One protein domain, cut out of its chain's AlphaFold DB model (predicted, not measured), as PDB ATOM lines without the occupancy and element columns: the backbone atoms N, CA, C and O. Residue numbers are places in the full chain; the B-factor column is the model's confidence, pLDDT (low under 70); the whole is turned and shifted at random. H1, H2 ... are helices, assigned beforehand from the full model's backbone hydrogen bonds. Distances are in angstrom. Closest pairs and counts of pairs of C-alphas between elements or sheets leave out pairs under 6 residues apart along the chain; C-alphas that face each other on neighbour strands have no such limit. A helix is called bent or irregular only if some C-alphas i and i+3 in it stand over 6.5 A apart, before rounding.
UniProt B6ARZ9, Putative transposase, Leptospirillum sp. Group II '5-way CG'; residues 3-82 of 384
ATOM      1  N   LYS A   3       7.360  92.935 -15.630       60.78
ATOM      2  CA  LYS A   3       6.734  92.196 -16.728       60.78
ATOM      3  C   LYS A   3       6.727  90.702 -16.391       60.78
ATOM      4  O   LYS A   3       7.482  90.218 -15.554       60.78
ATOM      5  N   ARG A   4       5.889  89.926 -17.086       52.09
ATOM      6  CA  ARG A   4       5.751  88.468 -16.877       52.09
ATOM      7  C   ARG A   4       7.078  87.698 -17.022       52.09
ATOM      8  O   ARG A   4       7.219  86.636 -16.434       52.09
ATOM      9  N   ARG A   5       8.036  88.245 -17.780       55.06
ATOM     10  CA  ARG A   5       9.383  87.687 -17.989       55.06
ATOM     11  C   ARG A   5      10.287  87.854 -16.755       55.06
ATOM     12  O   ARG A   5      11.052  86.947 -16.449       55.06
ATOM     13  N   ASP A   6      10.109  88.936 -16.000       59.66
ATOM     14  CA  ASP A   6      10.905  89.256 -14.807       59.66
ATOM     15  C   ASP A   6      10.549  88.317 -13.637       59.66
ATOM     16  O   ASP A   6      11.401  87.911 -12.850       59.66
ATOM     17  N   TRP A   7       9.289  87.868 -13.575       56.59
ATOM     18  CA  TRP A   7       8.814  86.890 -12.588       56.59
ATOM     19  C   TRP A   7       9.402  85.484 -12.763       56.59
ATOM     20  O   TRP A   7       9.539  84.751 -11.781       56.59
ATOM     21  N   THR A   8       9.754  85.101 -13.990       57.62
ATOM     22  CA  THR A   8      10.356  83.792 -14.275       57.62
ATOM     23  C   THR A   8      11.808  83.740 -13.795       57.62
ATOM     24  O   THR A   8      12.205  82.735 -13.213       57.62
ATOM     25  N   MET A   9      12.562  84.840 -13.942       58.03
ATOM     26  CA  MET A   9      13.919  84.967 -13.388       58.03
ATOM     27  C   MET A   9      13.912  84.976 -11.855       58.03
ATOM     28  O   MET A   9      14.679  84.250 -11.229       58.03
ATOM     29  N   ILE A  10      12.981  85.711 -11.235       57.69
ATOM     30  CA  ILE A  10      12.841  85.759  -9.770       57.69
ATOM     31  C   ILE A  10      12.554  84.362  -9.187       57.69
ATOM     32  O   ILE A  10      13.089  84.006  -8.141       57.69
ATOM     33  N   ARG A  11      11.761  83.524  -9.872       58.47
ATOM     34  CA  ARG A  11      11.471  82.145  -9.430       58.47
ATOM     35  C   ARG A  11      12.668  81.194  -9.498       58.47
ATOM     36  O   ARG A  11      12.696  80.249  -8.716       58.47
ATOM     37  N   GLN A  12      13.625  81.425 -10.395       60.47
ATOM     38  CA  GLN A  12      14.824  80.587 -10.536       60.47
ATOM     39  C   GLN A  12      15.911  80.911  -9.499       60.47
ATOM     40  O   GLN A  12      16.733  80.052  -9.190       60.47
ATOM     41  N   GLU A  13      15.889  82.118  -8.927       59.44
ATOM     42  CA  GLU A  13      16.892  82.594  -7.961       59.44
ATOM     43  C   GLU A  13      16.465  82.413  -6.486       59.44
ATOM     44  O   GLU A  13      17.314  82.387  -5.597       59.44
ATOM     45  N   ILE A  14      15.171  82.193  -6.210       55.19
ATOM     46  CA  ILE A  14      14.644  81.884  -4.860       55.19
ATOM     47  C   ILE A  14      15.282  80.626  -4.220       55.19
ATOM     48  O   ILE A  14      15.610  80.682  -3.034       55.19
ATOM     49  N   PRO A  15      15.533  79.514  -4.945       53.91
ATOM     50  CA  PRO A  15      16.217  78.343  -4.387       53.91
ATOM     51  C   PRO A  15      17.681  78.600  -3.997       53.91
ATOM     52  O   PRO A  15      18.246  77.829  -3.228       53.91
ATOM     53  N   LYS A  16      18.297  79.679  -4.505       57.97
ATOM     54  CA  LYS A  16      19.685  80.075  -4.210       57.97
ATOM     55  C   LYS A  16      19.799  81.030  -3.011       57.97
ATOM     56  O   LYS A  16      20.874  81.558  -2.751       57.97
ATOM     57  N   GLY A  17      18.703  81.273  -2.285       42.31
ATOM     58  CA  GLY A  17      18.704  82.055  -1.042       42.31
ATOM     59  C   GLY A  17      18.704  83.579  -1.212       42.31
ATOM     60  O   GLY A  17      18.845  84.290  -0.219       42.31
ATOM     61  N   LYS A  18      18.518  84.107  -2.431       51.56
ATOM     62  CA  LYS A  18      18.376  85.556  -2.663       51.56
ATOM     63  C   LYS A  18      16.962  86.035  -2.312       51.56
ATOM     64  O   LYS A  18      15.968  85.471  -2.773       51.56
ATOM     65  N   PHE A  19      16.857  87.100  -1.511       53.84
ATOM     66  CA  PHE A  19      15.570  87.683  -1.129       53.84
ATOM     67  C   PHE A  19      14.993  88.544  -2.261       53.84
ATOM     68  O   PHE A  19      15.707  89.262  -2.957       53.84
ATOM     69  N   LEU A  20      13.661  88.538  -2.392       54.38
ATOM     70  CA  LEU A  20      12.908  89.254  -3.437       54.38
ATOM     71  C   LEU A  20      13.257  90.754  -3.543       54.38
ATOM     72  O   LEU A  20      13.136  91.350  -4.608       54.38
ATOM     73  N   LYS A  21      13.676  91.357  -2.424       53.88
ATOM     74  CA  LYS A  21      14.072  92.766  -2.317       53.88
ATOM     75  C   LYS A  21      15.383  93.076  -3.051       53.88
ATOM     76  O   LYS A  21      15.491  94.149  -3.624       53.88
ATOM     77  N   ASP A  22      16.331  92.140  -3.075       58.19
ATOM     78  CA  ASP A  22      17.670  92.364  -3.633       58.19
ATOM     79  C   ASP A  22      17.621  92.268  -5.168       58.19
ATOM     80  O   ASP A  22      18.151  93.122  -5.873       58.19
ATOM     81  N   VAL A  23      16.835  91.316  -5.687       58.72
ATOM     82  CA  VAL A  23      16.560  91.166  -7.130       58.72
ATOM     83  C   VAL A  23      15.701  92.320  -7.669       58.72
ATOM     84  O   VAL A  23      15.876  92.761  -8.802       58.72
ATOM     85  N   ALA A  24      14.779  92.856  -6.863       55.06
ATOM     86  CA  ALA A  24      13.965  94.013  -7.246       55.06
ATOM     87  C   ALA A  24      14.783  95.315  -7.347       55.06
ATOM     88  O   ALA A  24      14.470  96.159  -8.187       55.06
ATOM     89  N   ILE A  25      15.836  95.459  -6.531       59.81
ATOM     90  CA  ILE A  25      16.779  96.586  -6.585       59.81
ATOM     91  C   ILE A  25      17.663  96.493  -7.836       59.81
ATOM     92  O   ILE A  25      17.773  97.483  -8.557       59.81
ATOM     93  N   GLU A  26      18.212  95.312  -8.154       60.28
ATOM     94  CA  GLU A  26      18.989  95.084  -9.388       60.28
ATOM     95  C   GLU A  26      18.165  95.336 -10.667       60.28
ATOM     96  O   GLU A  26      18.694  95.825 -11.662       60.28
ATOM     97  N   LEU A  27      16.856  95.062 -10.637       61.72
ATOM     98  CA  LEU A  27      15.936  95.286 -11.763       61.72
ATOM     99  C   LEU A  27      15.338  96.706 -11.816       61.72
ATOM    100  O   LEU A  27      14.471  96.973 -12.652       61.72
ATOM    101  N   GLY A  28      15.752  97.620 -10.930       50.56
ATOM    102  CA  GLY A  28      15.266  99.005 -10.905       50.56
ATOM    103  C   GLY A  28      13.780  99.151 -10.549       50.56
ATOM    104  O   GLY A  28      13.139 100.135 -10.926       50.56
ATOM    105  N   VAL A  29      13.193  98.175  -9.844       55.66
ATOM    106  CA  VAL A  29      11.781  98.195  -9.443       55.66
ATOM    107  C   VAL A  29      11.663  98.446  -7.945       55.66
ATOM    108  O   VAL A  29      11.762  97.534  -7.127       55.66
ATOM    109  N   HIS A  30      11.364  99.688  -7.572       52.03
ATOM    110  CA  HIS A  30      11.043 100.016  -6.185       52.03
ATOM    111  C   HIS A  30       9.670  99.439  -5.786       52.03
ATOM    112  O   HIS A  30       8.700  99.576  -6.547       52.03
ATOM    113  N   PRO A  31       9.537  98.802  -4.603       52.47
ATOM    114  CA  PRO A  31       8.236  98.411  -4.070       52.47
ATOM    115  C   PRO A  31       7.336  99.644  -3.959       52.47
ATOM    116  O   PRO A  31       7.809 100.725  -3.610       52.47
ATOM    117  N   ARG A  32       6.035  99.496  -4.239       56.78
ATOM    118  CA  ARG A  32       5.064 100.581  -4.026       56.78
ATOM    119  C   ARG A  32       5.182 101.080  -2.585       56.78
ATOM    120  O   ARG A  32       4.968 100.298  -1.659       56.78
ATOM    121  N   THR A  33       5.482 102.364  -2.418       64.94
ATOM    122  CA  THR A  33       5.403 103.050  -1.129       64.94
ATOM    123  C   THR A  33       3.982 102.909  -0.600       64.94
ATOM    124  O   THR A  33       2.999 103.236  -1.272       64.94
ATOM    125  N   SER A  34       3.856 102.326   0.588       80.31
ATOM    126  CA  SER A  34       2.566 102.205   1.246       80.31
ATOM    127  C   SER A  34       2.200 103.559   1.832       80.31
ATOM    128  O   SER A  34       3.037 104.252   2.405       80.31
ATOM    129  N   LYS A  35       0.913 103.907   1.777       85.94
ATOM    130  CA  LYS A  35       0.388 105.105   2.450       85.94
ATOM    131  C   LYS A  35       0.686 105.118   3.956       85.94
ATOM    132  O   LYS A  35       0.620 106.172   4.574       85.94
ATOM    133  N   LEU A  36       0.976 103.956   4.548       87.19
ATOM    134  CA  LEU A  36       1.303 103.822   5.967       87.19
ATOM    135  C   LEU A  36       2.770 104.147   6.280       87.19
ATOM    136  O   LEU A  36       3.084 104.403   7.437       87.19
ATOM    137  N   ASP A  37       3.664 104.148   5.286       86.25
ATOM    138  CA  ASP A  37       5.115 104.288   5.488       86.25
ATOM    139  C   ASP A  37       5.510 105.531   6.302       86.25
ATOM    140  O   ASP A  37       6.272 105.360   7.257       86.25
ATOM    141  N   PRO A  38       4.937 106.729   6.057       90.69
ATOM    142  CA  PRO A  38       5.235 107.924   6.855       90.69
ATOM    143  C   PRO A  38       4.798 107.822   8.327       90.69
ATOM    144  O   PRO A  38       5.316 108.533   9.181       90.69
ATOM    145  N   TYR A  39       3.854 106.929   8.639       91.25
ATOM    146  CA  TYR A  39       3.216 106.815   9.955       91.25
ATOM    147  C   TYR A  39       3.712 105.614  10.766       91.25
ATOM    148  O   TYR A  39       3.356 105.483  11.938       91.25
ATOM    149  N   ARG A  40       4.545 104.741  10.183       88.56
ATOM    150  CA  ARG A  40       5.044 103.517  10.840       88.56
ATOM    151  C   ARG A  40       5.715 103.800  12.179       88.56
ATOM    152  O   ARG A  40       5.428 103.099  13.142       88.56
ATOM    153  N   ASN A  41       6.525 104.855  12.260       88.12
ATOM    154  CA  ASN A  41       7.208 105.240  13.499       88.12
ATOM    155  C   ASN A  41       6.213 105.621  14.604       88.12
ATOM    156  O   ASN A  41       6.385 105.215  15.749       88.12
ATOM    157  N   ARG A  42       5.130 106.339  14.265       88.50
ATOM    158  CA  ARG A  42       4.071 106.675  15.229       88.50
ATOM    159  C   ARG A  42       3.291 105.438  15.657       88.50
ATOM    160  O   ARG A  42       2.998 105.291  16.839       88.50
ATOM    161  N   VAL A  43       2.975 104.547  14.717       87.94
ATOM    162  CA  VAL A  43       2.339 103.259  15.027       87.94
ATOM    163  C   VAL A  43       3.214 102.462  15.993       87.94
ATOM    164  O   VAL A  43       2.708 101.962  16.990       87.94
ATOM    165  N   ASP A  44       4.517 102.385  15.745       89.12
ATOM    166  CA  ASP A  44       5.447 101.622  16.578       89.12
ATOM    167  C   ASP A  44       5.655 102.255  17.959       89.12
ATOM    168  O   ASP A  44       5.688 101.528  18.953       89.12
ATOM    169  N   ALA A  45       5.668 103.588  18.048       85.88
ATOM    170  CA  ALA A  45       5.637 104.310  19.318       85.88
ATOM    171  C   ALA A  45       4.375 103.962  20.130       85.88
ATOM    172  O   ALA A  45       4.485 103.503  21.265       85.88
ATOM    173  N   LEU A  46       3.186 104.034  19.521       84.19
ATOM    174  CA  LEU A  46       1.921 103.657  20.171       84.19
ATOM    175  C   LEU A  46       1.912 102.187  20.633       84.19
ATOM    176  O   LEU A  46       1.394 101.867  21.704       84.19
ATOM    177  N   LEU A  47       2.503 101.279  19.850       83.62
ATOM    178  CA  LEU A  47       2.654  99.876  20.244       83.62
ATOM    179  C   LEU A  47       3.578  99.716  21.457       83.62
ATOM    180  O   LEU A  47       3.262  98.923  22.351       83.62
ATOM    181  N   SER A  48       4.680 100.473  21.502       81.31
ATOM    182  CA  SER A  48       5.616 100.495  22.634       81.31
ATOM    183  C   SER A  48       4.981 101.074  23.906       81.31
ATOM    184  O   SER A  48       5.199 100.550  24.994       81.31
ATOM    185  N   GLU A  49       4.076 102.047  23.755       80.25
ATOM    186  CA  GLU A  49       3.236 102.620  24.819       80.25
ATOM    187  C   GLU A  49       2.095 101.669  25.257       80.25
ATOM    188  O   GLU A  49       1.320 101.966  26.166       80.25
ATOM    189  N   GLY A  50       1.965 100.493  24.630       74.56
ATOM    190  CA  GLY A  50       0.976  99.478  24.996       74.56
ATOM    191  C   GLY A  50      -0.408  99.663  24.361       74.56
ATOM    192  O   GLY A  50      -1.355  98.949  24.722       74.56
ATOM    193  N   VAL A  51      -0.546 100.552  23.377       79.75
ATOM    194  CA  VAL A  51      -1.781 100.764  22.615       79.75
ATOM    195  C   VAL A  51      -1.837  99.770  21.455       79.75
ATOM    196  O   VAL A  51      -1.295  99.996  20.387       79.75
ATOM    197  N   TRP A  52      -2.530  98.641  21.647       80.25
ATOM    198  CA  TRP A  52      -2.631  97.562  20.637       80.25
ATOM    199  C   TRP A  52      -3.960  97.540  19.860       80.25
ATOM    200  O   TRP A  52      -4.203  96.637  19.051       80.25
ATOM    201  N   ASN A  53      -4.870  98.479  20.133       79.69
ATOM    202  CA  ASN A  53      -6.164  98.543  19.458       79.69
ATOM    203  C   ASN A  53      -6.016  99.233  18.096       79.69
ATOM    204  O   ASN A  53      -5.823 100.442  18.025       79.69
ATOM    205  N   ALA A  54      -6.174  98.465  17.016       79.69
ATOM    206  CA  ALA A  54      -6.021  98.955  15.647       79.69
ATOM    207  C   ALA A  54      -6.962 100.122  15.288       79.69
ATOM    208  O   ALA A  54      -6.586 100.953  14.475       79.69
ATOM    209  N   ARG A  55      -8.164 100.215  15.883       76.94
ATOM    210  CA  ARG A  55      -9.070 101.357  15.647       76.94
ATOM    211  C   ARG A  55      -8.599 102.632  16.345       76.94
ATOM    212  O   ARG A  55      -8.785 103.712  15.805       76.94
ATOM    213  N   VAL A  56      -7.985 102.502  17.521       79.06
ATOM    214  CA  VAL A  56      -7.403 103.641  18.249       79.06
ATOM    215  C   VAL A  56      -6.168 104.143  17.506       79.06
ATOM    216  O   VAL A  56      -6.080 105.327  17.221       79.06
ATOM    217  N   ILE A  57      -5.282 103.229  17.097       86.50
ATOM    218  CA  ILE A  57      -4.106 103.572  16.287       86.50
ATOM    219  C   ILE A  57      -4.523 104.235  14.970       86.50
ATOM    220  O   ILE A  57      -3.909 105.222  14.587       86.50
ATOM    221  N   LEU A  58      -5.559 103.719  14.291       83.62
ATOM    222  CA  LEU A  58      -6.054 104.312  13.047       83.62
ATOM    223  C   LEU A  58      -6.475 105.772  13.255       83.62
ATOM    224  O   LEU A  58      -6.012 106.635  12.523       83.62
ATOM    225  N   ARG A  59      -7.274 106.049  14.290       83.75
ATOM    226  CA  ARG A  59      -7.724 107.409  14.615       83.75
ATOM    227  C   ARG A  59      -6.554 108.355  14.913       83.75
ATOM    228  O   ARG A  59      -6.575 109.505  14.491       83.75
ATOM    229  N   GLU A  60      -5.539 107.866  15.623       84.88
ATOM    230  CA  GLU A  60      -4.325 108.630  15.944       84.88
ATOM    231  C   GLU A  60      -3.526 109.006  14.691       84.88
ATOM    232  O   GLU A  60      -3.074 110.138  14.562       84.88
ATOM    233  N   ILE A  61      -3.356 108.078  13.744       90.50
ATOM    234  CA  ILE A  61      -2.622 108.373  12.506       90.50
ATOM    235  C   ILE A  61      -3.471 109.167  11.503       90.50
ATOM    236  O   ILE A  61      -2.919 109.976  10.762       90.50
ATOM    237  N   GLU A  62      -4.798 109.001  11.498       90.75
ATOM    238  CA  GLU A  62      -5.734 109.828  10.718       90.75
ATOM    239  C   GLU A  62      -5.674 111.296  11.154       90.75
ATOM    240  O   GLU A  62      -5.636 112.183  10.304       90.75
ATOM    241  N   ALA A  63      -5.561 111.563  12.460       88.62
ATOM    242  CA  ALA A  63      -5.356 112.915  12.987       88.62
ATOM    243  C   ALA A  63      -4.031 113.556  12.522       88.62
ATOM    244  O   ALA A  63      -3.920 114.776  12.470       88.62
ATOM    245  N   LEU A  64      -3.045 112.739  12.132       89.12
ATOM    246  CA  LEU A  64      -1.770 113.168  11.542       89.12
ATOM    247  C   LEU A  64      -1.810 113.216  10.001       89.12
ATOM    248  O   LEU A  64      -0.777 113.378   9.350       89.12
ATOM    249  N   GLY A  65      -2.991 113.052   9.401       89.12
ATOM    250  CA  GLY A  65      -3.205 113.144   7.957       89.12
ATOM    251  C   GLY A  65      -3.131 111.817   7.198       89.12
ATOM    252  O   GLY A  65      -3.070 111.827   5.966       89.12
ATOM    253  N   TYR A  66      -3.135 110.666   7.879       93.12
ATOM    254  CA  TYR A  66      -3.168 109.368   7.201       93.12
ATOM    255  C   TYR A  66      -4.474 109.188   6.414       93.12
ATOM    256  O   TYR A  66      -5.565 109.213   6.973       93.12
ATOM    257  N   SER A  67      -4.353 108.940   5.108       89.56
ATOM    258  CA  SER A  67      -5.476 108.744   4.171       89.56
ATOM    259  C   SER A  67      -5.546 107.320   3.594       89.56
ATOM    260  O   SER A  67      -6.112 107.078   2.520       89.56
ATOM    261  N   GLY A  68      -4.882 106.360   4.245       87.44
ATOM    262  CA  GLY A  68      -4.904 104.951   3.851       87.44
ATOM    263  C   GLY A  68      -6.017 104.156   4.540       87.44
ATOM    264  O   GLY A  68      -6.617 104.593   5.513       87.44
ATOM    265  N   GLY A  69      -6.301 102.954   4.036       82.69
ATOM    266  CA  GLY A  69      -7.359 102.104   4.589       82.69
ATOM    267  C   GLY A  69      -6.959 101.382   5.883       82.69
ATOM    268  O   GLY A  69      -5.780 101.104   6.121       82.69
ATOM    269  N   TYR A  70      -7.964 100.991   6.676       83.81
ATOM    270  CA  TYR A  70      -7.808 100.146   7.872       83.81
ATOM    271  C   TYR A  70      -7.082  98.822   7.579       83.81
ATOM    272  O   TYR A  70      -6.317  98.339   8.411       83.81
ATOM    273  N   SER A  71      -7.293  98.240   6.394       77.94
ATOM    274  CA  SER A  71      -6.649  96.994   5.956       77.94
ATOM    275  C   SER A  71      -5.123  97.100   5.926       77.94
ATOM    276  O   SER A  71      -4.452  96.221   6.454       77.94
ATOM    277  N   ILE A  72      -4.580  98.213   5.421       85.38
ATOM    278  CA  ILE A  72      -3.131  98.461   5.342       85.38
ATOM    279  C   ILE A  72      -2.513  98.495   6.748       85.38
ATOM    280  O   ILE A  72      -1.476  97.878   6.996       85.38
ATOM    281  N   LEU A  73      -3.175  99.170   7.695       85.56
ATOM    282  CA  LEU A  73      -2.765  99.180   9.100       85.56
ATOM    283  C   LEU A  73      -2.892  97.785   9.730       85.56
ATOM    284  O   LEU A  73      -1.997  97.338  10.442       85.56
ATOM    285  N   SER A  74      -3.992  97.079   9.465       76.94
ATOM    286  CA  SER A  74      -4.238  95.733   9.987       76.94
ATOM    287  C   SER A  74      -3.156  94.742   9.545       76.94
ATOM    288  O   SER A  74      -2.662  93.972  10.372       76.94
ATOM    289  N   ASP A  75      -2.748  94.795   8.277       82.50
ATOM    290  CA  ASP A  75      -1.690  93.951   7.722       82.50
ATOM    291  C   ASP A  75      -0.324  94.265   8.343       82.50
ATOM    292  O   ASP A  75       0.416  93.344   8.689       82.50
ATOM    293  N   TYR A  76      -0.024  95.546   8.590       86.56
ATOM    294  CA  TYR A  76       1.197  95.966   9.286       86.56
ATOM    295  C   TYR A  76       1.241  95.508  10.753       86.56
ATOM    296  O   TYR A  76       2.284  95.091  11.259       86.56
ATOM    297  N   LEU A  77       0.100  95.540  11.448       83.88
ATOM    298  CA  LEU A  77      -0.005  95.125  12.848       83.88
ATOM    299  C   LEU A  77       0.028  93.601  13.026       83.88
ATOM    300  O   LEU A  77       0.446  93.119  14.080       83.88
ATOM    301  N   ARG A  78      -0.430  92.830  12.032       80.94
ATOM    302  CA  ARG A  78      -0.587  91.368  12.104       80.94
ATOM    303  C   ARG A  78       0.679  90.618  12.557       80.94
ATOM    304  O   ARG A  78       0.552  89.868  13.525       80.94
ATOM    305  N   PRO A  79       1.876  90.822  11.966       82.50
ATOM    306  CA  PRO A  79       3.098  90.158  12.432       82.50
ATOM    307  C   PRO A  79       3.561  90.668  13.807       82.50
ATOM    308  O   PRO A  79       4.098  89.903  14.603       82.50
ATOM    309  N   LYS A  80       3.295  91.939  14.139       81.88
ATOM    310  CA  LYS A  80       3.741  92.566  15.396       81.88
ATOM    311  C   LYS A  80       2.936  92.128  16.616       81.88
ATOM    312  O   LYS A  80       3.411  92.256  17.738       81.88
ATOM    313  N   ARG A  81       1.738  91.561  16.436       73.94
ATOM    314  CA  ARG A  81       0.921  91.039  17.548       73.94
ATOM    315  C   ARG A  81       1.593  89.909  18.328       73.94
ATOM    316  O   ARG A  81       1.242  89.733  19.491       73.94
ATOM    317  N   GLY A  82       2.538  89.186  17.723       66.56
ATOM    318  CA  GLY A  82       3.362  88.192  18.420       66.56
ATOM    319  C   GLY A  82       4.374  88.806  19.396       66.56
ATOM    320  O   GLY A  82       4.757  88.153  20.356       66.56
TER     321      GLY A  82
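What this domain is: This is residues 3 to 82 of the 384 residues of the protein "Putative transposase" of Leptospirillum sp. Group II '5-way CG' (UniProt B6ARZ9). The model is two separate lobes joined by one stretched link, like an uneven dumbbell: a small lobe of H1 and H2, and a larger one of H3, H4 and H5, whose centres make a triangle and where H4 packs steeply on both H3 and H5. Residues 27 to 36 cross the open space between the lobes. The printed part has 80 residues with five named helices, H1 to H5 in chain order, and no named strand; the class is all helix. The whole is loose, with a radius of gyration of the C-alphas of 16.6 A, and elongated, with spans of 43 by 26 by 17 A.

How they stand to each other: H1, residues 4 to 16, and H2, residues 20 to 26, only just touch, with 3 pairs of C-alphas within 8 A; H1 does so with residues 10 to 14 alone. Their closest C-alphas, of Ile 10 and Val 23, are 7.1 A apart, and they run opposite ways at a steep tilt of 64 degrees. H2 is apart from H3, residues 37 to 48. H3 touches H4, residues 54 to 63, at a steep tilt of 51 degrees, opposite ways; their closest C-alphas, of Tyr 39 and Ile 61, are 6.6 A apart. H4 also touches H5, residues 70 to 82, at a steep tilt of 52 degrees, opposite ways; the closest C-alphas are those of Ala 54 and Ser 74, 6.8 A apart. H3 and H5 are near each other. H1 is apart from H3, H4 and H5, and H2 from H4 and H5. Each O i to N i+4 pair is within hydrogen-bond range in H2 and H4; in H1 it is 5 of 9, in H3 6 of 8 and in H5 6 of 9.

Where its parts are: H1 begins at C-alpha 4, (5.751, 88.468, -16.877), and is 20.6 A long; it is only just irregular, C-alphas 12 and 15 being 6.7 A apart. H2 is 10.3 A long. H3 begins at C-alpha 37, (5.115, 104.288, 5.488), is 17.6 A long and is irregular, with C-alphas 38 and 41 7.4 A apart. H4 is 14.2 A long. H5 is 19.5 A long and ends at C-alpha 82, (3.362, 88.192, 18.420); it is only just irregular, C-alphas 76 and 79 being 6.9 A apart.

The domain as a whole: The two C-alphas farthest apart, of Arg 5 and Glu 49, are 45.8 A apart. The printed part has no cut. The links H1 to H2 and H3 to H4 are tight, those from H2 to H3 and H4 to H5 short. The mean pLDDT of the printed part is 73.3; residues 3 to 33 and residue 82 are under 70.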